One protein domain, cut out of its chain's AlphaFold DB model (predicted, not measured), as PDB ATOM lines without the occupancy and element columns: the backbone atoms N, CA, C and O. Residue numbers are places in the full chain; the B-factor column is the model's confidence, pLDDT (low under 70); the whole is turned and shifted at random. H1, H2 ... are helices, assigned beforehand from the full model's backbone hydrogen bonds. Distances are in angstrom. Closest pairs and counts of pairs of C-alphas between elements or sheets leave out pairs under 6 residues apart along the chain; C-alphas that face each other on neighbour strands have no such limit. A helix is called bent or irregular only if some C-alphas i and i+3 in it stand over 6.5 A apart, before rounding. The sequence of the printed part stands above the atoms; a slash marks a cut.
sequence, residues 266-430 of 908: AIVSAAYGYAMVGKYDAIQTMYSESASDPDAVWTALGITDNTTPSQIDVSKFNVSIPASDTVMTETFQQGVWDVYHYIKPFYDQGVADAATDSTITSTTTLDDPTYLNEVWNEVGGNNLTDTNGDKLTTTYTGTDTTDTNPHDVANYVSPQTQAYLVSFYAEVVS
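Overview. This is residues 266 to 430 of the 908 residues of an uncharacterized protein of Secundilactobacillus paracollinoides (UniProt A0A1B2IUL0). A long bent helix, H3, runs nearly straight through the helical part like a spine, with H1 crossing its first arm and H5 crossing its second, both on the same side of it. H4 sits beside H5, the short H2 lies near the end of H1, and long links wind round these helices, with a loop around residues 397 to 406 reaching out away from them. The printed part has 165 residues with five named helices, H1, H2, H3, H4 and H5 along the chain, and no named strand. The class is all helix, though under half of the residues, 80 of 165, are in named elements. The whole is compact, with a radius of gyration of the C-alphas of 16.7 A, and flat in outline, with spans of 49 by 49 by 26 A.

Arrangement. H3, residues 326 to 354, was assigned as one helix by its hydrogen bonds, but it is bent, with C-alphas 341 and 344 standing 6.5 A apart. Its arms, H3a, residues 326 to 341, and H3b, residues 344 to 354, stand at a shallow tilt of 24 degrees. H3a touches H1, residues 266 to 286, at a steep tilt of 41 degrees, the same way. Their closest C-alphas are those of Ala 275 and Gly 335, 4.1 A apart. H1 and H3b are close but not clearly touching, with the closest C-alphas, those of Met 286 and Lys 344, 6.9 A apart. H3b touches H5, residues 415 to 428, at a steep tilt of 43 degrees, the same way. The closest C-alphas here are those of Gly 350 and Tyr 425, 4.5 A apart. H5 also touches H4, residues 369 to 378, at a steep tilt of 66 degrees, the same way, with the closest C-alphas, those of Leu 372 and Ala 419, 6.3 A apart. H3b and H4 are about perpendicular, at 88 degrees, and close but not clearly touching. The closest C-alphas of that pair are those of Gln 349 and Glu 378, 7.7 A apart. H2, residues 296 to 301, touches no helix, but is near H1. The closest C-alphas of H1 and H2 are those of Thr 285 and Val 297, 7.5 A apart. H2 and H3a are only just apart, with their closest C-alphas 8.4 A apart. H1 and H5 are apart, and so are H3a and H5. The helix packing is mostly crossed: of three touching pairs of helices, none is at a shallow tilt. Each O i to N i+4 pair is within hydrogen-bond range in H2, H3b and H4, against 16 of 17 in H1, 11 of 12 in H3a and 8 of 10 in H5.

Along the chain. H3a is 21.9 A long from first to last C-alpha, and H3b is 15.1 A long. H1 begins at C-alpha 266, at (18.060, 63.865, 79.906), and is 29.9 A long, with a kink of 25 degrees near residue 273. It is neither bent nor irregular, but only just: C-alphas 269 and 272 are 6.2 A apart. H5 is 20.4 A long and ends at C-alpha 428, at (20.432, 28.679, 87.242). H4 is 14.3 A long, and H2, six residues, is 8.8 A long.

Size, cuts and confidence. The two C-alphas farthest apart are those of Ser 324 and Thr 363, at 49.9 A. The printed part has no cut. The link from H1 to H2 is short. Long links join H2 to H3a, H3b to H4, and H4 to H5, with 24, 14 and 36 residues. The mean pLDDT of the printed part is 78.6. It is under 70 in 31 residues, among them 288 to 294, 361 to 367 and 397 to 406.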
ATOM      1  N   ALA A 266      18.620  64.063  81.243       73.88
ATOM      2  CA  ALA A 266      18.060  63.865  79.906       73.88
ATOM      3  C   ALA A 266      18.943  62.969  79.008       73.88
ATOM      4  O   ALA A 266      18.415  62.092  78.325       73.88
ATOM      5  N   ILE A 267      20.274  63.131  79.059       73.88
ATOM      6  CA  ILE A 267      21.225  62.282  78.315       73.88
ATOM      7  C   ILE A 267      21.147  60.819  78.771       73.88
ATOM      8  O   ILE A 267      21.057  59.922  77.937       73.88
ATOM      9  N   VAL A 268      21.153  60.560  80.081       75.62
ATOM     10  CA  VAL A 268      21.077  59.198  80.639       75.62
ATOM     11  C   VAL A 268      19.699  58.574  80.391       75.62
ATOM     12  O   VAL A 268      19.637  57.411  79.990       75.62
ATOM     13  N   SER A 269      18.603  59.331  80.522       73.12
ATOM     14  CA  SER A 269      17.249  58.854  80.190       73.12
ATOM     15  C   SER A 269      17.141  58.322  78.756       73.12
ATOM     16  O   SER A 269      16.482  57.306  78.536       73.12
ATOM     17  N   ALA A 270      17.824  58.957  77.795       74.56
ATOM     18  CA  ALA A 270      17.909  58.479  76.419       74.56
ATOM     19  C   ALA A 270      19.008  57.410  76.234       74.56
ATOM     20  O   ALA A 270      18.702  56.224  76.116       74.56
ATOM     21  N   ALA A 271      20.284  57.804  76.216       74.81
ATOM     22  CA  ALA A 271      21.399  56.961  75.775       74.81
ATOM     23  C   ALA A 271      21.583  55.697  76.634       74.81
ATOM     24  O   ALA A 271      21.701  54.588  76.114       74.81
ATOM     25  N   TYR A 272      21.551  55.833  77.962       77.81
ATOM     26  CA  TYR A 272      21.617  54.671  78.851       77.81
ATOM     27  C   TYR A 272      20.295  53.889  78.845       77.81
ATOM     28  O   TYR A 272      20.309  52.659  78.837       77.81
ATOM     29  N   GLY A 273      19.154  54.582  78.753       78.62
ATOM     30  CA  GLY A 273      17.836  53.967  78.589       78.62
ATOM     31  C   GLY A 273      17.769  52.966  77.429       78.62
ATOM     32  O   GLY A 273      17.328  51.832  77.625       78.62
ATOM     33  N   TYR A 274      18.276  53.320  76.245       81.31
ATOM     34  CA  TYR A 274      18.291  52.413  75.091       81.31
ATOM     35  C   TYR A 274      19.271  51.244  75.236       81.31
ATOM     36  O   TYR A 274      18.921  50.125  74.851       81.31
ATOM     37  N   ALA A 275      20.418  51.438  75.895       83.00
ATOM     38  CA  ALA A 275      21.287  50.327  76.287       83.00
ATOM     39  C   ALA A 275      20.594  49.347  77.257       83.00
ATOM     40  O   ALA A 275      20.802  48.137  77.164       83.00
ATOM     41  N   MET A 276      19.723  49.832  78.152       81.50
ATOM     42  CA  MET A 276      18.938  48.964  79.041       81.50
ATOM     43  C   MET A 276      17.843  48.187  78.305       81.50
ATOM     44  O   MET A 276      17.644  47.007  78.593       81.50
ATOM     45  N   VAL A 277      17.167  48.798  77.322       81.75
ATOM     46  CA  VAL A 277      16.216  48.075  76.455       81.75
ATOM     47  C   VAL A 277      16.949  46.997  75.644       81.75
ATOM     48  O   VAL A 277      16.496  45.854  75.612       81.75
ATOM     49  N   GLY A 278      18.121  47.316  75.080       84.69
ATOM     50  CA  GLY A 278      18.974  46.352  74.377       84.69
ATOM     51  C   GLY A 278      19.381  45.167  75.257       84.69
ATOM     52  O   GLY A 278      19.240  44.017  74.841       84.69
ATOM     53  N   LYS A 279      19.790  45.427  76.509       85.06
ATOM     54  CA  LYS A 279      20.059  44.379  77.511       85.06
ATOM     55  C   LYS A 279      18.827  43.517  77.783       85.06
ATOM     56  O   LYS A 279      18.934  42.297  77.823       85.06
ATOM     57  N   TYR A 280      17.652  44.122  77.934       80.62
ATOM     58  CA  TYR A 280      16.429  43.388  78.249       80.62
ATOM     59  C   TYR A 280      15.961  42.466  77.105       80.62
ATOM     60  O   TYR A 280      15.628  41.299  77.334       80.62
ATOM     61  N   ASP A 281      15.986  42.945  75.859       81.62
ATOM     62  CA  ASP A 281      15.613  42.151  74.677       81.62
ATOM     63  C   ASP A 281      16.649  41.045  74.373       81.62
ATOM     64  O   ASP A 281      16.304  39.934  73.949       81.62
ATOM     65  N   ALA A 282      17.925  41.292  74.679       84.88
ATOM     66  CA  ALA A 282      18.987  40.297  74.589       84.88
ATOM     67  C   ALA A 282      18.934  39.241  75.713       84.88
ATOM     68  O   ALA A 282      19.172  38.065  75.445       84.88
ATOM     69  N   ILE A 283      18.547  39.595  76.944       81.75
ATOM     70  CA  ILE A 283      18.334  38.621  78.035       81.75
ATOM     71  C   ILE A 283      17.130  37.712  77.735       81.75
ATOM     72  O   ILE A 283      17.205  36.503  77.946       81.75
ATOM     73  N   GLN A 284      16.045  38.240  77.152       76.00
ATOM     74  CA  GLN A 284      14.951  37.400  76.637       76.00
ATOM     75  C   GLN A 284      15.427  36.419  75.554       76.00
ATOM     76  O   GLN A 284      14.971  35.276  75.510       76.00
ATOM     77  N   THR A 285      16.354  36.854  74.694       76.81
ATOM     78  CA  THR A 285      16.981  35.996  73.680       76.81
ATOM     79  C   THR A 285      17.814  34.890  74.336       76.81
ATOM     80  O   THR A 285      17.669  33.728  73.957       76.81
ATOM     81  N   MET A 286      18.601  35.220  75.366       83.12
ATOM     82  CA  MET A 286      19.408  34.269  76.143       83.12
ATOM     83  C   MET A 286      18.549  33.166  76.785       83.12
ATOM     84  O   MET A 286      18.813  31.977  76.628       83.12
ATOM     85  N   TYR A 287      17.429  33.538  77.409       70.94
ATOM     86  CA  TYR A 287      16.479  32.578  77.986       70.94
ATOM     87  C   TYR A 287      15.657  31.784  76.947       70.94
ATOM     88  O   TYR A 287      14.852  30.930  77.328       70.94
ATOM     89  N   SER A 288      15.846  32.034  75.645       67.50
ATOM     90  CA  SER A 288      15.257  31.240  74.552       67.50
ATOM     91  C   SER A 288      16.208  30.182  73.966       67.50
ATOM     92  O   SER A 288      15.819  29.438  73.062       67.50
ATOM     93  N   GLU A 289      17.445  30.104  74.467       68.31
ATOM     94  CA  GLU A 289      18.484  29.201  73.971       68.31
ATOM     95  C   GLU A 289      18.151  27.713  74.158       68.31
ATOM     96  O   GLU A 289      17.507  27.288  75.118       68.31
ATOM     97  N   SER A 290      18.645  26.878  73.238       62.72
ATOM     98  CA  SER A 290      18.584  25.430  73.411       62.72
ATOM     99  C   SER A 290      19.830  24.940  74.133       62.72
ATOM    100  O   SER A 290      20.924  25.030  73.588       62.72
ATOM    101  N   ALA A 291      19.664  24.250  75.263       60.78
ATOM    102  CA  ALA A 291      20.754  23.554  75.960       60.78
ATOM    103  C   ALA A 291      21.491  22.480  75.112       60.78
ATOM    104  O   ALA A 291      22.443  21.862  75.583       60.78
ATOM    105  N   SER A 292      21.046  22.218  73.874       60.19
ATOM    106  CA  SER A 292      21.725  21.338  72.912       60.19
ATOM    107  C   SER A 292      22.594  22.064  71.875       60.19
ATOM    108  O   SER A 292      23.466  21.424  71.286       60.19
ATOM    109  N   ASP A 293      22.356  23.360  71.653       69.69
ATOM    110  CA  ASP A 293      23.075  24.235  70.716       69.69
ATOM    111  C   ASP A 293      22.780  25.709  71.098       69.69
ATOM    112  O   ASP A 293      21.899  26.331  70.494       69.69
ATOM    113  N   PRO A 294      23.408  26.249  72.168       68.88
ATOM    114  CA  PRO A 294      22.998  27.529  72.761       68.88
ATOM    115  C   PRO A 294      23.182  28.703  71.785       68.88
ATOM    116  O   PRO A 294      22.260  29.472  71.505       68.88
ATOM    117  N   ASP A 295      24.332  28.742  71.109       78.94
ATOM    118  CA  ASP A 295      24.699  29.804  70.169       78.94
ATOM    119  C   ASP A 295      23.889  29.797  68.857       78.94
ATOM    120  O   ASP A 295      24.075  30.678  68.013       78.94
ATOM    121  N   ALA A 296      22.972  28.844  68.653       73.69
ATOM    122  CA  ALA A 296      22.163  28.744  67.438       73.69
ATOM    123  C   ALA A 296      21.269  29.974  67.205       73.69
ATOM    124  O   ALA A 296      21.141  30.434  66.064       73.69
ATOM    125  N   VAL A 297      20.667  30.530  68.267       73.25
ATOM    126  CA  VAL A 297      19.814  31.729  68.168       73.25
ATOM    127  C   VAL A 297      20.655  32.969  67.860       73.25
ATOM    128  O   VAL A 297      20.372  33.691  66.903       73.25
ATOM    129  N   TRP A 298      21.770  33.147  68.569       83.06
ATOM    130  CA  TRP A 298      22.726  34.235  68.362       83.06
ATOM    131  C   TRP A 298      23.350  34.203  66.964       83.06
ATOM    132  O   TRP A 298      23.385  35.225  66.280       83.06
ATOM    133  N   THR A 299      23.710  33.018  66.469       80.19
ATOM    134  CA  THR A 299      24.225  32.817  65.106       80.19
ATOM    135  C   THR A 299      23.193  33.200  64.037       80.19
ATOM    136  O   THR A 299      23.561  33.769  63.007       80.19
ATOM    137  N   ALA A 300      21.898  32.943  64.262       72.31
ATOM    138  CA  ALA A 300      20.828  33.380  63.356       72.31
ATOM    139  C   ALA A 300      20.615  34.910  63.393       72.31
ATOM    140  O   ALA A 300      20.371  35.548  62.360       72.31
ATOM    141  N   LEU A 301      20.776  35.517  64.571       79.38
ATOM    142  CA  LEU A 301      20.779  36.970  64.756       79.38
ATOM    143  C   LEU A 301      22.044  37.626  64.160       79.38
ATOM    144  O   LEU A 301      21.983  38.770  63.712       79.38
ATOM    145  N   GLY A 302      23.136  36.875  64.001       79.06
ATOM    146  CA  GLY A 302      24.409  37.316  63.412       79.06
ATOM    147  C   GLY A 302      25.483  37.690  64.442       79.06
ATOM    148  O   GLY A 302      26.469  38.337  64.092       79.06
ATOM    149  N   ILE A 303      25.287  37.297  65.701       86.69
ATOM    150  CA  ILE A 303      26.171  37.591  66.832       86.69
ATOM    151  C   ILE A 303      27.090  36.391  67.101       86.69
ATOM    152  O   ILE A 303      26.667  35.240  67.010       86.69
ATOM    153  N   THR A 304      28.361  36.690  67.369       86.56
ATOM    154  CA  THR A 304      29.480  35.764  67.614       86.56
ATOM    155  C   THR A 304      30.532  36.473  68.476       86.56
ATOM    156  O   THR A 304      30.530  37.703  68.513       86.56
ATOM    157  N   ASP A 305      31.509  35.753  69.043       84.50
ATOM    158  CA  ASP A 305      32.615  36.295  69.870       84.50
ATOM    159  C   ASP A 305      33.506  37.366  69.189       84.50
ATOM    160  O   ASP A 305      34.462  37.861  69.779       84.50
ATOM    161  N   ASN A 306      33.262  37.683  67.913       85.44
ATOM    162  CA  ASN A 306      34.014  38.672  67.131       85.44
ATOM    163  C   ASN A 306      33.106  39.786  66.562       85.44
ATOM    164  O   ASN A 306      33.571  40.619  65.780       85.44
ATOM    165  N   THR A 307      31.817  39.789  66.910       88.06
ATOM    166  CA  THR A 307      30.834  40.787  66.470       88.06
ATOM    167  C   THR A 307      31.001  42.057  67.308       88.06
ATOM    168  O   THR A 307      30.835  42.019  68.523       88.06
ATOM    169  N   THR A 308      31.319  43.196  66.684       86.50
ATOM    170  CA  THR A 308      31.335  44.504  67.377       86.50
ATOM    171  C   THR A 308      29.905  45.031  67.568       86.50
ATOM    172  O   THR A 308      29.041  44.651  66.775       86.50
ATOM    173  N   PRO A 309      29.627  45.935  68.532       87.31
ATOM    174  CA  PRO A 309      28.281  46.482  68.749       87.31
ATOM    175  C   PRO A 309      27.629  46.984  67.449       87.31
ATOM    176  O   PRO A 309      26.568  46.508  67.057       87.31
ATOM    177  N   SER A 310      28.356  47.799  66.683       84.25
ATOM    178  CA  SER A 310      27.957  48.354  65.377       84.25
ATOM    179  C   SER A 310      27.639  47.342  64.260       84.25
ATOM    180  O   SER A 310      27.225  47.737  63.170       84.25
ATOM    181  N   GLN A 311      27.831  46.037  64.489       85.75
ATOM    182  CA  GLN A 311      27.459  44.959  63.562       85.75
ATOM    183  C   GLN A 311      26.142  44.260  63.946       85.75
ATOM    184  O   GLN A 311      25.666  43.409  63.193       85.75
ATOM    185  N   ILE A 312      25.554  44.593  65.100       85.81
ATOM    186  CA  ILE A 312      24.322  43.983  65.607       85.81
ATOM    187  C   ILE A 312      23.108  44.588  64.891       85.81
ATOM    188  O   ILE A 312      22.876  45.795  64.915       85.81
ATOM    189  N   ASP A 313      22.305  43.739  64.256       84.00
ATOM    190  CA  ASP A 313      21.099  44.157  63.540       84.00
ATOM    191  C   ASP A 313      19.930  44.370  64.516       84.00
ATOM    192  O   ASP A 313      19.218  43.430  64.881       84.00
ATOM    193  N   VAL A 314      19.745  45.625  64.939       81.56
ATOM    194  CA  VAL A 314      18.702  46.061  65.885       81.56
ATOM    195  C   VAL A 314      17.301  45.623  65.452       81.56
ATOM    196  O   VAL A 314      16.493  45.246  66.301       81.56
ATOM    197  N   SER A 315      17.024  45.576  64.143       77.25
ATOM    198  CA  SER A 315      15.701  45.208  63.618       77.25
ATOM    199  C   SER A 315      15.277  43.779  63.980       77.25
ATOM    200  O   SER A 315      14.083  43.495  64.059       77.25
ATOM    201  N   LYS A 316      16.241  42.889  64.259       74.06
ATOM    202  CA  LYS A 316      15.983  41.498  64.661       74.06
ATOM    203  C   LYS A 316      15.614  41.334  66.134       74.06
ATOM    204  O   LYS A 316      15.033  40.313  66.487       74.06
ATOM    205  N   PHE A 317      15.966  42.307  66.973       76.19
ATOM    206  CA  PHE A 317      15.591  42.336  68.386       76.19
ATOM    207  C   PHE A 317      14.342  43.193  68.580       76.19
ATOM    208  O   PHE A 317      13.350  42.726  69.136       76.19
ATOM    209  N   ASN A 318      14.373  44.439  68.097       73.00
ATOM    210  CA  ASN A 318      13.332  45.411  68.396       73.00
ATOM    211  C   ASN A 318      13.114  46.431  67.262       73.00
ATOM    212  O   ASN A 318      13.782  47.456  67.151       73.00
ATOM    213  N   VAL A 319      12.085  46.169  66.457       69.44
ATOM    214  CA  VAL A 319      11.610  47.025  65.353       69.44
ATOM    215  C   VAL A 319      11.058  48.394  65.785       69.44
ATOM    216  O   VAL A 319      10.774  49.222  64.924       69.44
ATOM    217  N   SER A 320      10.871  48.650  67.088       70.81
ATOM    218  CA  SER A 320      10.410  49.959  67.585       70.81
ATOM    219  C   SER A 320      11.543  50.959  67.843       70.81
ATOM    220  O   SER A 320      11.270  52.140  68.059       70.81
ATOM    221  N   ILE A 321      12.803  50.513  67.780       74.56
ATOM    222  CA  ILE A 321      13.978  51.383  67.876       74.56
ATOM    223  C   ILE A 321      14.158  52.143  66.546       74.56
ATOM    224  O   ILE A 321      14.219  51.506  65.489       74.56
ATOM    225  N   PRO A 322      14.238  53.488  66.544       66.38
ATOM    226  CA  PRO A 322      14.396  54.276  65.323       66.38
ATOM    227  C   PRO A 322      15.751  54.058  64.631       66.38
ATOM    228  O   PRO A 322      16.698  54.801  64.845       66.38
ATOM    229  N   ALA A 323      15.825  53.106  63.699       64.50
ATOM    230  CA  ALA A 323      17.030  52.799  62.909       64.50
ATOM    231  C   ALA A 323      17.515  53.928  61.956       64.50
ATOM    232  O   ALA A 323      18.380  53.707  61.109       64.50
ATOM    233  N   SER A 324      16.930  55.128  62.043       63.62
ATOM    234  CA  SER A 324      17.425  56.362  61.420       63.62
ATOM    235  C   SER A 324      18.277  57.221  62.357       63.62
ATOM    236  O   SER A 324      18.952  58.123  61.872       63.62
ATOM    237  N   ASP A 325      18.199  56.966  63.663       68.56
ATOM    238  CA  ASP A 325      18.959  57.625  64.720       68.56
ATOM    239  C   ASP A 325      20.182  56.762  65.050       68.56
ATOM    240  O   ASP A 325      20.052  55.565  65.337       68.56
ATOM    241  N   THR A 326      21.378  57.337  64.958       70.81
ATOM    242  CA  THR A 326      22.622  56.588  65.165       70.81
ATOM    243  C   THR A 326      22.852  56.245  66.628       70.81
ATOM    244  O   THR A 326      23.241  55.117  66.910       70.81
ATOM    245  N   VAL A 327      22.551  57.141  67.569       70.00
ATOM    246  CA  VAL A 327      22.922  56.937  68.976       70.00
ATOM    247  C   VAL A 327      21.907  56.064  69.711       70.00
ATOM    248  O   VAL A 327      22.313  55.188  70.474       70.00
ATOM    249  N   MET A 328      20.606  56.157  69.414       74.81
ATOM    250  CA  MET A 328      19.627  55.150  69.862       74.81
ATOM    251  C   MET A 328      20.010  53.744  69.379       74.81
ATOM    252  O   MET A 328      19.883  52.768  70.119       74.81
ATOM    253  N   THR A 329      20.487  53.644  68.133       79.81
ATOM    254  CA  THR A 329      20.911  52.380  67.520       79.81
ATOM    255  C   THR A 329      22.177  51.845  68.194       79.81
ATOM    256  O   THR A 329      22.176  50.711  68.665       79.81
ATOM    257  N   GLU A 330      23.234  52.650  68.301       81.38
ATOM    258  CA  GLU A 330      24.540  52.244  68.842       81.38
ATOM    259  C   GLU A 330      24.493  51.926  70.343       81.38
ATOM    260  O   GLU A 330      25.103  50.955  70.793       81.38
ATOM    261  N   THR A 331      23.704  52.668  71.121       83.06
ATOM    262  CA  THR A 331      23.528  52.387  72.556       83.06
ATOM    263  C   THR A 331      22.709  51.119  72.799       83.06
ATOM    264  O   THR A 331      23.112  50.283  73.609       83.06
ATOM    265  N   PHE A 332      21.626  50.894  72.042       87.62
ATOM    266  CA  PHE A 332      20.902  49.617  72.053       87.62
ATOM    267  C   PHE A 332      21.818  48.451  71.649       87.62
ATOM    268  O   PHE A 332      21.817  47.407  72.303       87.62
ATOM    269  N   GLN A 333      22.635  48.629  70.605       89.06
ATOM    270  CA  GLN A 333      23.618  47.640  70.156       89.06
ATOM    271  C   GLN A 333      24.642  47.300  71.247       89.06
ATOM    272  O   GLN A 333      24.902  46.117  71.464       89.06
ATOM    273  N   GLN A 334      25.188  48.292  71.961       87.19
ATOM    274  CA  GLN A 334      26.068  48.059  73.114       87.19
ATOM    275  C   GLN A 334      25.343  47.256  74.204       87.19
ATOM    276  O   GLN A 334      25.893  46.296  74.736       87.19
ATOM    277  N   GLY A 335      24.071  47.576  74.461       88.94
ATOM    278  CA  GLY A 335      23.219  46.816  75.372       88.94
ATOM    279  C   GLY A 335      23.114  45.329  75.012       88.94
ATOM    280  O   GLY A 335      23.344  44.469  75.860       88.94
ATOM    281  N   VAL A 336      22.825  45.009  73.747       90.81
ATOM    282  CA  VAL A 336      22.787  43.618  73.255       90.81
ATOM    283  C   VAL A 336      24.169  42.953  73.333       90.81
ATOM    284  O   VAL A 336      24.278  41.777  73.692       90.81
ATOM    285  N   TRP A 337      25.230  43.697  73.008       92.25
ATOM    286  CA  TRP A 337      26.610  43.213  73.004       92.25
ATOM    287  C   TRP A 337      27.077  42.786  74.403       92.25
ATOM    288  O   TRP A 337      27.650  41.703  74.539       92.25
ATOM    289  N   ASP A 338      26.769  43.581  75.434       90.62
ATOM    290  CA  ASP A 338      27.110  43.302  76.835       90.62
ATOM    291  C   ASP A 338      26.488  41.991  77.338       90.62
ATOM    292  O   ASP A 338      27.129  41.241  78.078       90.62
ATOM    293  N   VAL A 339      25.251  41.677  76.934       91.25
ATOM    294  CA  VAL A 339      24.600  40.419  77.338       91.25
ATOM    295  C   VAL A 339      25.360  39.226  76.777       91.25
ATOM    296  O   VAL A 339      25.694  38.314  77.529       91.25
ATOM    297  N   TYR A 340      25.686  39.245  75.482       92.00
ATOM    298  CA  TYR A 340      26.383  38.133  74.835       92.00
ATOM    299  C   TYR A 340      27.821  37.948  75.353       92.00
ATOM    300  O   TYR A 340      28.263  36.815  75.532       92.00
ATOM    301  N   HIS A 341      28.548  39.037  75.629       90.81
ATOM    302  CA  HIS A 341      29.969  38.972  76.001       90.81
ATOM    303  C   HIS A 341      30.235  38.920  77.513       90.81
ATOM    304  O   HIS A 341      31.288  38.416  77.913       90.81
ATOM    305  N   TYR A 342      29.314  39.397  78.361       91.81
ATOM    306  CA  TYR A 342      29.498  39.417  79.819       91.81
ATOM    307  C   TYR A 342      28.481  38.581  80.598       91.81
ATOM    308  O   TYR A 342      28.884  37.949  81.568       91.81
ATOM    309  N   ILE A 343      27.197  38.552  80.217       91.94
ATOM    310  CA  ILE A 343      26.148  37.854  80.994       91.94
ATOM    311  C   ILE A 343      26.046  36.377  80.593       91.94
ATOM    312  O   ILE A 343      26.162  35.491  81.446       91.94
ATOM    313  N   LYS A 344      25.908  36.104  79.290       90.69
ATOM    314  CA  LYS A 344      25.779  34.756  78.715       90.69
ATOM    315  C   LYS A 344      26.850  33.769  79.210       90.69
ATOM    316  O   LYS A 344      26.465  32.670  79.596       90.69
ATOM    317  N   PRO A 345      28.152  34.121  79.334       93.38
ATOM    318  CA  PRO A 345      29.162  33.177  79.822       93.38
ATOM    319  C   PRO A 345      28.921  32.668  81.254       93.38
ATOM    320  O   PRO A 345      29.298  31.541  81.574       93.38
ATOM    321  N   PHE A 346      28.291  33.468  82.124       92.25
ATOM    322  CA  PHE A 346      27.958  33.058  83.495       92.25
ATOM    323  C   PHE A 346      26.709  32.178  83.524       92.25
ATOM    324  O   PHE A 346      26.676  31.184  84.252       92.25
ATOM    325  N   TYR A 347      25.723  32.507  82.690       88.06
ATOM    326  CA  TYR A 347      24.529  31.698  82.468       88.06
ATOM    327  C   TYR A 347      24.881  30.312  81.895       88.06
ATOM    328  O   TYR A 347      24.593  29.297  82.528       88.06
ATOM    329  N   ASP A 348      25.601  30.259  80.767       87.69
ATOM    330  CA  ASP A 348      26.035  29.028  80.087       87.69
ATOM    331  C   ASP A 348      26.808  28.085  81.020       87.69
ATOM    332  O   ASP A 348      26.563  26.875  81.045       87.69
ATOM    333  N   GLN A 349      27.732  28.629  81.820       89.50
ATOM    334  CA  GLN A 349      28.498  27.849  82.792       89.50
ATOM    335  C   GLN A 349      27.605  27.320  83.927       89.50
ATOM    336  O   GLN A 349      27.795  26.188  84.372       89.50
ATOM    337  N   GLY A 350      26.592  28.086  84.353       86.56
ATOM    338  CA  GLY A 350      25.568  27.624  85.293       86.56
ATOM    339  C   GLY A 350      24.783  26.435  84.738       86.56
ATOM    340  O   GLY A 350      24.616  25.428  85.428       86.56
ATOM    341  N   VAL A 351      24.380  26.501  83.464       80.88
ATOM    342  CA  VAL A 351      23.685  25.404  82.767       80.88
ATOM    343  C   VAL A 351      24.585  24.169  82.647       80.88
ATOM    344  O   VAL A 351      24.141  23.049  82.913       80.88
ATOM    345  N   ALA A 352      25.859  24.355  82.293       84.38
ATOM    346  CA  ALA A 352      26.831  23.271  82.161       84.38
ATOM    347  C   ALA A 352      27.125  22.564  83.500       84.38
ATOM    348  O   ALA A 352      27.191  21.329  83.551       84.38
ATOM    349  N   ASP A 353      27.255  23.325  84.591       84.25
ATOM    350  CA  ASP A 353      27.486  22.771  85.926       84.25
ATOM    351  C   ASP A 353      26.240  22.077  86.494       84.25
ATOM    352  O   ASP A 353      26.338  20.981  87.056       84.25
ATOM    353  N   ALA A 354      25.053  22.665  86.300       77.56
ATOM    354  CA  ALA A 354      23.779  22.049  86.673       77.56
ATOM    355  C   ALA A 354      23.561  20.717  85.935       77.56
ATOM    356  O   ALA A 354      23.150  19.727  86.540       77.56
ATOM    357  N   ALA A 355      23.923  20.646  84.650       74.44
ATOM    358  CA  ALA A 355      23.828  19.430  83.844       74.44
ATOM    359  C   ALA A 355      24.827  18.318  84.238       74.44
ATOM    360  O   ALA A 355      24.722  17.201  83.716       74.44
ATOM    361  N   THR A 356      25.804  18.587  85.117       76.94
ATOM    362  CA  THR A 356      26.874  17.630  85.466       76.94
ATOM    363  C   THR A 356      27.112  17.414  86.969       76.94
ATOM    364  O   THR A 356      28.066  16.719  87.333       76.94
ATOM    365  N   ASP A 357      26.217  17.906  87.837       74.12
ATOM    366  CA  ASP A 357      26.320  17.860  89.312       74.12
ATOM    367  C   ASP A 357      27.607  18.534  89.874       74.12
ATOM    368  O   ASP A 357      28.076  18.181  90.962       74.12
ATOM    369  N   SER A 358      28.206  19.494  89.154       80.75
ATOM    370  CA  SER A 358      29.434  20.214  89.567       80.75
ATOM    371  C   SER A 358      29.190  21.581  90.216       80.75
ATOM    372  O   SER A 358      30.155  22.255  90.571       80.75
ATOM    373  N   THR A 359      27.927  21.971  90.407       83.19
ATOM    374  CA  THR A 359      27.522  23.324  90.821       83.19
ATOM    375  C   THR A 359      28.258  23.857  92.051       83.19
ATOM    376  O   THR A 359      28.343  23.221  93.108       83.19
ATOM    377  N   ILE A 360      28.771  25.082  91.927       84.38
ATOM    378  CA  ILE A 360      29.403  25.800  93.032       84.38
ATOM    379  C   ILE A 360      28.289  26.230  93.993       84.38
ATOM    380  O   ILE A 360      27.453  27.071  93.675       84.38
ATOM    381  N   THR A 361      28.242  25.639  95.186       69.94
ATOM    382  CA  THR A 361      27.191  25.931  96.172       69.94
ATOM    383  C   THR A 361      27.580  27.097  97.080       69.94
ATOM    384  O   THR A 361      28.460  26.934  97.932       69.94
ATOM    385  N   SER A 362      26.889  28.241  96.982       63.31
ATOM    386  CA  SER A 362      27.041  29.317  97.974       63.31
ATOM    387  C   SER A 362      26.694  28.813  99.380       63.31
ATOM    388  O   SER A 362      25.664  28.170  99.600       63.31
ATOM    389  N   THR A 363      27.568  29.098 100.349       56.22
ATOM    390  CA  THR A 363      27.411  28.616 101.733       56.22
ATOM    391  C   THR A 363      26.793  29.638 102.688       56.22
ATOM    392  O   THR A 363      26.457  29.266 103.817       56.22
ATOM    393  N   THR A 364      26.601  30.895 102.254       50.16
ATOM    394  CA  THR A 364      26.148  31.975 103.150       50.16
ATOM    395  C   THR A 364      25.232  33.028 102.510       50.16
ATOM    396  O   THR A 364      24.138  33.239 103.031       50.16
ATOM    397  N   THR A 365      25.644  33.672 101.413       55.25
ATOM    398  CA  THR A 365      24.889  34.690 100.640       55.25
ATOM    399  C   THR A 365      25.478  34.821  99.226       55.25
ATOM    400  O   THR A 365      26.548  34.272  98.956       55.25
ATOM    401  N   LEU A 366      24.813  35.553  98.322       58.44
ATOM    402  CA  LEU A 366      25.407  35.954  97.036       58.44
ATOM    403  C   LEU A 366      26.646  36.846  97.238       58.44
ATOM    404  O   LEU A 366      27.634  36.681  96.535       58.44
ATOM    405  N   ASP A 367      26.639  37.705  98.263       60.91
ATOM    406  CA  ASP A 367      27.710  38.674  98.558       60.91
ATOM    407  C   ASP A 367      29.014  38.063  99.118       60.91
ATOM    408  O   ASP A 367      29.886  38.800  99.581       60.91
ATOM    409  N   ASP A 368      29.155  36.733  99.170       77.19
ATOM    410  CA  ASP A 368      30.351  36.074  99.708       77.19
ATOM    411  C   ASP A 368      31.518  36.191  98.706       77.19
ATOM    412  O   ASP A 368      31.482  35.545  97.654       77.19
ATOM    413  N   PRO A 369      32.601  36.943  99.005       79.31
ATOM    414  CA  PRO A 369      33.691  37.138  98.050       79.31
ATOM    415  C   PRO A 369      34.443  35.847  97.712       79.31
ATOM    416  O   PRO A 369      35.194  35.822  96.741       79.31
ATOM    417  N   THR A 370      34.272  34.780  98.498       83.81
ATOM    418  CA  THR A 370      34.792  33.446  98.172       83.81
ATOM    419  C   THR A 370      33.996  32.857  97.012       83.81
ATOM    420  O   THR A 370      34.576  32.521  95.987       83.81
ATOM    421  N   TYR A 371      32.666  32.833  97.146       85.06
ATOM    422  CA  TYR A 371      31.731  32.327  96.140       85.06
ATOM    423  C   TYR A 371      31.835  33.108  94.824       85.06
ATOM    424  O   TYR A 371      32.025  32.511  93.766       85.06
ATOM    425  N   LEU A 372      31.819  34.444  94.903       85.69
ATOM    426  CA  LEU A 372      31.954  35.321  93.737       85.69
ATOM    427  C   LEU A 372      33.252  35.064  92.960       85.69
ATOM    428  O   LEU A 372      33.247  35.055  91.731       85.69
ATOM    429  N   ASN A 373      34.366  34.818  93.657       88.38
ATOM    430  CA  ASN A 373      35.633  34.505  93.000       88.38
ATOM    431  C   ASN A 373      35.733  33.047  92.534       88.38
ATOM    432  O   ASN A 373      36.434  32.798  91.559       88.38
ATOM    433  N   GLU A 374      35.065  32.086  93.173       90.25
ATOM    434  CA  GLU A 374      35.021  30.703  92.682       90.25
ATOM    435  C   GLU A 374      34.262  30.635  91.346       90.25
ATOM    436  O   GLU A 374      34.849  30.203  90.354       90.25
ATOM    437  N   VAL A 375      33.048  31.197  91.264       90.56
ATOM    438  CA  VAL A 375      32.275  31.261  90.007       90.56
ATOM    439  C   VAL A 375      33.007  32.066  88.927       90.56
ATOM    440  O   VAL A 375      33.150  31.598  87.799       90.56
ATOM    441  N   TRP A 376      33.555  33.242  89.263       91.38
ATOM    442  CA  TRP A 376      34.309  34.075  88.312       91.38
ATOM    443  C   TRP A 376      35.526  33.360  87.702       91.38
ATOM    444  O   TRP A 376      35.898  33.627  86.557       91.38
ATOM    445  N   ASN A 377      36.169  32.456  88.449       91.81
ATOM    446  CA  ASN A 377      37.292  31.672  87.934       91.81
ATOM    447  C   ASN A 377      36.848  30.445  87.122       91.81
ATOM    448  O   ASN A 377      37.574  30.095  86.194       91.81
ATOM    449  N   GLU A 378      35.693  29.839  87.416       92.38
ATOM    450  CA  GLU A 378      35.157  28.698  86.650       92.38
ATOM    451  C   GLU A 378      34.637  29.140  85.272       92.38
ATOM    452  O   GLU A 378      35.068  28.606  84.254       92.38
ATOM    453  N   VAL A 379      33.858  30.231  85.223       91.12
ATOM    454  CA  VAL A 379      33.500  30.956  83.978       91.12
ATOM    455  C   VAL A 379      34.751  31.483  83.255       91.12
ATOM    456  O   VAL A 379      34.747  31.776  82.061       91.12
ATOM    457  N   GLY A 380      35.861  31.623  83.983       90.06
ATOM    458  CA  GLY A 380      37.123  32.110  83.446       90.06
ATOM    459  C   GLY A 380      37.093  33.597  83.097       90.06
ATOM    460  O   GLY A 380      37.832  33.998  82.197       90.06
ATOM    461  N   GLY A 381      36.302  34.411  83.812       85.50
ATOM    462  CA  GLY A 381      35.976  35.815  83.503       85.50
ATOM    463  C   GLY A 381      37.178  36.726  83.227       85.50
ATOM    464  O   GLY A 381      37.108  37.620  82.391       85.50
ATOM    465  N   ASN A 382      38.348  36.419  83.800       85.56
ATOM    466  CA  ASN A 382      39.632  37.072  83.486       85.56
ATOM    467  C   ASN A 382      40.146  36.811  82.040       85.56
ATOM    468  O   ASN A 382      41.261  37.209  81.684       85.56
ATOM    469  N   ASN A 383      39.398  36.070  81.215       89.56
ATOM    470  CA  ASN A 383      39.634  35.830  79.788       89.56
ATOM    471  C   ASN A 383      38.602  36.471  78.865       89.56
ATOM    472  O   ASN A 383      38.886  36.547  77.673       89.56
ATOM    473  N   LEU A 384      37.487  36.963  79.408       91.19
ATOM    474  CA  LEU A 384      36.622  37.894  78.697       91.19
ATOM    475  C   LEU A 384      37.401  39.197  78.439       91.19
ATOM    476  O   LEU A 384      38.411  39.487  79.103       91.19
ATOM    477  N   THR A 385      36.941  39.969  77.463       89.56
ATOM    478  CA  THR A 385      37.559  41.228  77.035       89.56
ATOM    479  C   THR A 385      36.515  42.322  76.907       89.56
ATOM    480  O   THR A 385      35.356  42.024  76.626       89.56
ATOM    481  N   ASP A 386      36.936  43.570  77.079       86.94
ATOM    482  CA  ASP A 386      36.107  44.732  76.772       86.94
ATOM    483  C   ASP A 386      35.921  44.930  75.253       86.94
ATOM    484  O   ASP A 386      36.442  44.171  74.426       86.94
ATOM    485  N   THR A 387      35.194  45.982  74.876       82.88
ATOM    486  CA  THR A 387      34.955  46.383  73.480       82.88
ATOM    487  C   THR A 387      36.233  46.733  72.701       82.88
ATOM    488  O   THR A 387      36.224  46.699  71.469       82.88
ATOM    489  N   ASN A 388      37.347  47.012  73.390       82.69
ATOM    490  CA  ASN A 388      38.665  47.277  72.803       82.69
ATOM    491  C   ASN A 388      39.522  46.003  72.649       82.69
ATOM    492  O   ASN A 388      40.555  46.027  71.972       82.69
ATOM    493  N   GLY A 389      39.103  44.886  73.254       83.62
ATOM    494  CA  GLY A 389      39.849  43.628  73.302       83.62
ATOM    495  C   GLY A 389      40.807  43.502  74.494       83.62
ATOM    496  O   GLY A 389      41.606  42.561  74.530       83.62
ATOM    497  N   ASP A 390      40.747  44.411  75.471       87.38
ATOM    498  CA  ASP A 390      41.542  44.349  76.696       87.38
ATOM    499  C   ASP A 390      40.873  43.450  77.749       87.38
ATOM    500  O   ASP A 390      39.664  43.477  77.976       87.38
ATOM    501  N   LYS A 391      41.672  42.602  78.403       90.31
ATOM    502  CA  LYS A 391      41.183  41.578  79.345       90.31
ATOM    503  C   LYS A 391      40.561  42.186  80.596       90.31
ATOM    504  O   LYS A 391      41.149  43.095  81.181       90.31
ATOM    505  N   LEU A 392      39.455  41.604  81.065       90.75
ATOM    506  CA  LEU A 392      38.786  42.052  82.289       90.75
ATOM    507  C   LEU A 392      39.694  41.964  83.527       90.75
ATOM    508  O   LEU A 392      40.459  41.009  83.694       90.75
ATOM    509  N   THR A 393      39.574  42.949  84.421       86.12
ATOM    510  CA  THR A 393      40.326  43.031  85.681       86.12
ATOM    511  C   THR A 393      39.423  43.363  86.868       86.12
ATOM    512  O   THR A 393      38.723  44.366  86.866       86.12
ATOM    513  N   THR A 394      39.502  42.578  87.945       83.50
ATOM    514  CA  THR A 394      38.908  42.911  89.259       83.50
ATOM    515  C   THR A 394      39.841  43.769  90.130       83.50
ATOM    516  O   THR A 394      39.607  43.970  91.321       83.50
ATOM    517  N   THR A 395      40.946  44.267  89.564       80.56
ATOM    518  CA  THR A 395      41.891  45.184  90.219       80.56
ATOM    519  C   THR A 395      41.900  46.521  89.488       80.56
ATOM    520  O   THR A 395      42.369  46.596  88.351       80.56
ATOM    521  N   TYR A 396      41.424  47.573  90.156       72.62
ATOM    522  CA  TYR A 396      41.488  48.947  89.659       72.62
ATOM    523  C   TYR A 396      42.934  49.466  89.654       72.62
ATOM    524  O   TYR A 396      43.686  49.249  90.608       72.62
ATOM    525  N   THR A 397      43.324  50.163  88.584       66.38
ATOM    526  CA  THR A 397      44.686  50.703  88.395       66.38
ATOM    527  C   THR A 397      44.716  52.187  88.011       66.38
ATOM    528  O   THR A 397      45.732  52.654  87.496       66.38
ATOM    529  N   GLY A 398      43.623  52.923  88.242       59.12
ATOM    530  CA  GLY A 398      43.552  54.369  88.010       59.12
ATOM    531  C   GLY A 398      44.527  55.173  88.883       59.12
ATOM    532  O   GLY A 398      45.059  54.680  89.880       59.12
ATOM    533  N   THR A 399      44.809  56.410  88.467       49.25
ATOM    534  CA  THR A 399      45.938  57.204  88.985       49.25
ATOM    535  C   THR A 399      45.620  58.146  90.141       49.25
ATOM    536  O   THR A 399      46.550  58.513  90.860       49.25
ATOM    537  N   ASP A 400      44.356  58.524  90.336       46.09
ATOM    538  CA  ASP A 400      43.905  59.237  91.535       46.09
ATOM    539  C   ASP A 400      43.248  58.248  92.518       46.09
ATOM    540  O   ASP A 400      42.763  57.190  92.118       46.09
ATOM    541  N   THR A 401      43.276  58.553  93.816       43.41
ATOM    542  CA  THR A 401      42.670  57.720  94.880       43.41
ATOM    543  C   THR A 401      41.773  58.529  95.819       43.41
ATOM    544  O   THR A 401      41.512  58.114  96.948       43.41
ATOM    545  N   THR A 402      41.382  59.724  95.390       45.72
ATOM    546  CA  THR A 402      40.567  60.690  96.133       45.72
ATOM    547  C   THR A 402      39.318  61.119  95.370       45.72
ATOM    548  O   THR A 402      38.376  61.569  96.016       45.72
ATOM    549  N   ASP A 403      39.300  60.947  94.047       51.25
ATOM    550  CA  ASP A 403      38.184  61.294  93.163       51.25
ATOM    551  C   ASP A 403      38.167  60.313  91.967       51.25
ATOM    552  O   ASP A 403      38.732  60.584  90.913       51.25
ATOM    553  N   THR A 404      37.653  59.097  92.177       54.28
ATOM    554  CA  THR A 404      37.663  57.994  91.189       54.28
ATOM    555  C   THR A 404      36.258  57.677  90.693       54.28
ATOM    556  O   THR A 404      35.394  57.415  91.530       54.28
ATOM    557  N   ASN A 405      36.058  57.576  89.377       61.03
ATOM    558  CA  ASN A 405      34.885  56.951  88.761       61.03
ATOM    559  C   ASN A 405      35.266  55.515  88.296       61.03
ATOM    560  O   ASN A 405      36.423  55.277  87.937       61.03
ATOM    561  N   PRO A 406      34.372  54.502  88.341       62.06
ATOM    562  CA  PRO A 406      34.754  53.131  87.993       62.06
ATOM    563  C   PRO A 406      34.747  52.865  86.475       62.06
ATOM    564  O   PRO A 406      35.321  51.868  86.040       62.06
ATOM    565  N   HIS A 407      34.131  53.736  85.672       72.31
ATOM    566  CA  HIS A 407      34.068  53.663  84.207       72.31
ATOM    567  C   HIS A 407      35.318  54.259  83.523       72.31
ATOM    568  O   HIS A 407      35.568  53.973  82.354       72.31
ATOM    569  N   ASP A 408      36.172  54.991  84.257       68.25
ATOM    570  CA  ASP A 408      37.467  55.516  83.771       68.25
ATOM    571  C   ASP A 408      38.425  54.415  83.262       68.25
ATOM    572  O   ASP A 408      39.379  54.682  82.525       68.25
ATOM    573  N   VAL A 409      38.184  53.166  83.670       76.38
ATOM    574  CA  VAL A 409      38.926  51.968  83.272       76.38
ATOM    575  C   VAL A 409      37.920  50.972  82.691       76.38
ATOM    576  O   VAL A 409      37.341  50.179  83.424       76.38
ATOM    577  N   ALA A 410      37.692  51.014  81.374       76.88
ATOM    578  CA  ALA A 410      36.588  50.292  80.727       76.88
ATOM    579  C   ALA A 410      36.562  48.777  81.014       76.88
ATOM    580  O   ALA A 410      35.495  48.206  81.228       76.88
ATOM    581  N   ASN A 411      37.733  48.137  81.106       85.50
ATOM    582  CA  ASN A 411      37.886  46.715  81.421       85.50
ATOM    583  C   ASN A 411      37.856  46.377  82.933       85.50
ATOM    584  O   ASN A 411      38.110  45.226  83.306       85.50
ATOM    585  N   TYR A 412      37.595  47.344  83.823       84.94
ATOM    586  CA  TYR A 412      37.507  47.114  85.268       84.94
ATOM    587  C   TYR A 412      36.130  46.593  85.686       84.94
ATOM    588  O   TYR A 412      35.100  47.189  85.388       84.94
ATOM    589  N   VAL A 413      36.140  45.504  86.451       85.75
ATOM    590  CA  VAL A 413      34.964  44.858  87.038       85.75
ATOM    591  C   VAL A 413      34.870  45.252  88.508       85.75
ATOM    592  O   VAL A 413      35.687  44.818  89.327       85.75
ATOM    593  N   SER A 414      33.862  46.048  88.860       77.62
ATOM    594  CA  SER A 414      33.555  46.380  90.251       77.62
ATOM    595  C   SER A 414      33.035  45.158  91.029       77.62
ATOM    596  O   SER A 414      32.541  44.197  90.432       77.62
ATOM    597  N   PRO A 415      33.056  45.178  92.376       77.69
ATOM    598  CA  PRO A 415      32.429  44.130  93.183       77.69
ATOM    599  C   PRO A 415      30.915  43.989  92.953       77.69
ATOM    600  O   PRO A 415      30.391  42.885  93.070       77.69
ATOM    601  N   GLN A 416      30.217  45.080  92.612       74.31
ATOM    602  CA  GLN A 416      28.784  45.066  92.281       74.31
ATOM    603  C   GLN A 416      28.550  44.333  90.956       74.31
ATOM    604  O   GLN A 416      27.689  43.460  90.865       74.31
ATOM    605  N   THR A 417      29.394  44.614  89.965       80.81
ATOM    606  CA  THR A 417      29.368  43.971  88.650       80.81
ATOM    607  C   THR A 417      29.762  42.501  88.726       80.81
ATOM    608  O   THR A 417      29.093  41.658  88.135       80.81
ATOM    609  N   GLN A 418      30.772  42.159  89.533       85.31
ATOM    610  CA  GLN A 418      31.120  40.766  89.818       85.31
ATOM    611  C   GLN A 418      29.947  40.018  90.473       85.31
ATOM    612  O   GLN A 418      29.664  38.887  90.085       85.31
ATOM    613  N   ALA A 419      29.247  40.637  91.431       80.50
ATOM    614  CA  ALA A 419      28.093  40.030  92.095       80.50
ATOM    615  C   ALA A 419      26.893  39.829  91.154       80.50
ATOM    616  O   ALA A 419      26.264  38.775  91.197       80.50
ATOM    617  N   TYR A 420      26.615  40.802  90.283       82.88
ATOM    618  CA  TYR A 420      25.554  40.731  89.279       82.88
ATOM    619  C   TYR A 420      25.828  39.670  88.207       82.88
ATOM    620  O   TYR A 420      24.982  38.824  87.954       82.88
ATOM    621  N   LEU A 421      27.022  39.645  87.608       87.75
ATOM    622  CA  LEU A 421      27.340  38.635  86.590       87.75
ATOM    623  C   LEU A 421      27.304  37.216  87.188       87.75
ATOM    624  O   LEU A 421      26.784  36.289  86.573       87.75
ATOM    625  N   VAL A 422      27.739  37.054  88.442       87.69
ATOM    626  CA  VAL A 422      27.609  35.789  89.183       87.69
ATOM    627  C   VAL A 422      26.160  35.467  89.594       87.69
ATOM    628  O   VAL A 422      25.871  34.295  89.837       87.69
ATOM    629  N   SER A 423      25.221  36.424  89.637       83.12
ATOM    630  CA  SER A 423      23.829  36.101  89.988       83.12
ATOM    631  C   SER A 423      23.136  35.265  88.911       83.12
ATOM    632  O   SER A 423      22.402  34.360  89.279       83.12
ATOM    633  N   PHE A 424      23.451  35.447  87.623       84.25
ATOM    634  CA  PHE A 424      22.919  34.593  86.543       84.25
ATOM    635  C   PHE A 424      23.386  33.136  86.657       84.25
ATOM    636  O   PHE A 424      22.596  32.217  86.472       84.25
ATOM    637  N   TYR A 425      24.647  32.903  87.046       87.56
ATOM    638  CA  TYR A 425      25.100  31.555  87.414       87.56
ATOM    639  C   TYR A 425      24.316  31.033  88.628       87.56
ATOM    640  O   TYR A 425      23.859  29.891  88.646       87.56
ATOM    641  N   ALA A 426      24.168  31.874  89.657       79.75
ATOM    642  CA  ALA A 426      23.560  31.503  90.930       79.75
ATOM    643  C   ALA A 426      22.059  31.187  90.832       79.75
ATOM    644  O   ALA A 426      21.590  30.317  91.564       79.75
ATOM    645  N   GLU A 427      21.321  31.876  89.959       77.06
ATOM    646  CA  GLU A 427      19.902  31.634  89.689       77.06
ATOM    647  C   GLU A 427      19.723  30.256  89.038       77.06
ATOM    648  O   GLU A 427      19.055  29.406  89.638       77.06
ATOM    649  N   VAL A 428      20.460  29.969  87.957       76.44
ATOM    650  CA  VAL A 428      20.432  28.679  87.242       76.44
ATOM    651  C   VAL A 428      20.780  27.492  88.145       76.44
ATOM    652  O   VAL A 428      20.117  26.454  88.087       76.44
ATOM    653  N   VAL A 429      21.804  27.612  89.002       76.81
ATOM    654  CA  VAL A 429      22.201  26.513  89.908       76.81
ATOM    655  C   VAL A 429      21.378  26.446  91.201       76.81
ATOM    656  O   VAL A 429      21.571  25.530  92.009       76.81
ATOM    657  N   SER A 430      20.458  27.390  91.435       64.81
ATOM    658  CA  SER A 430      19.580  27.367  92.607       64.81
ATOM    659  C   SER A 430      18.397  26.418  92.395       64.81
ATOM    660  O   SER A 430      17.658  26.497  91.418       64.81
TER     661      SER A 430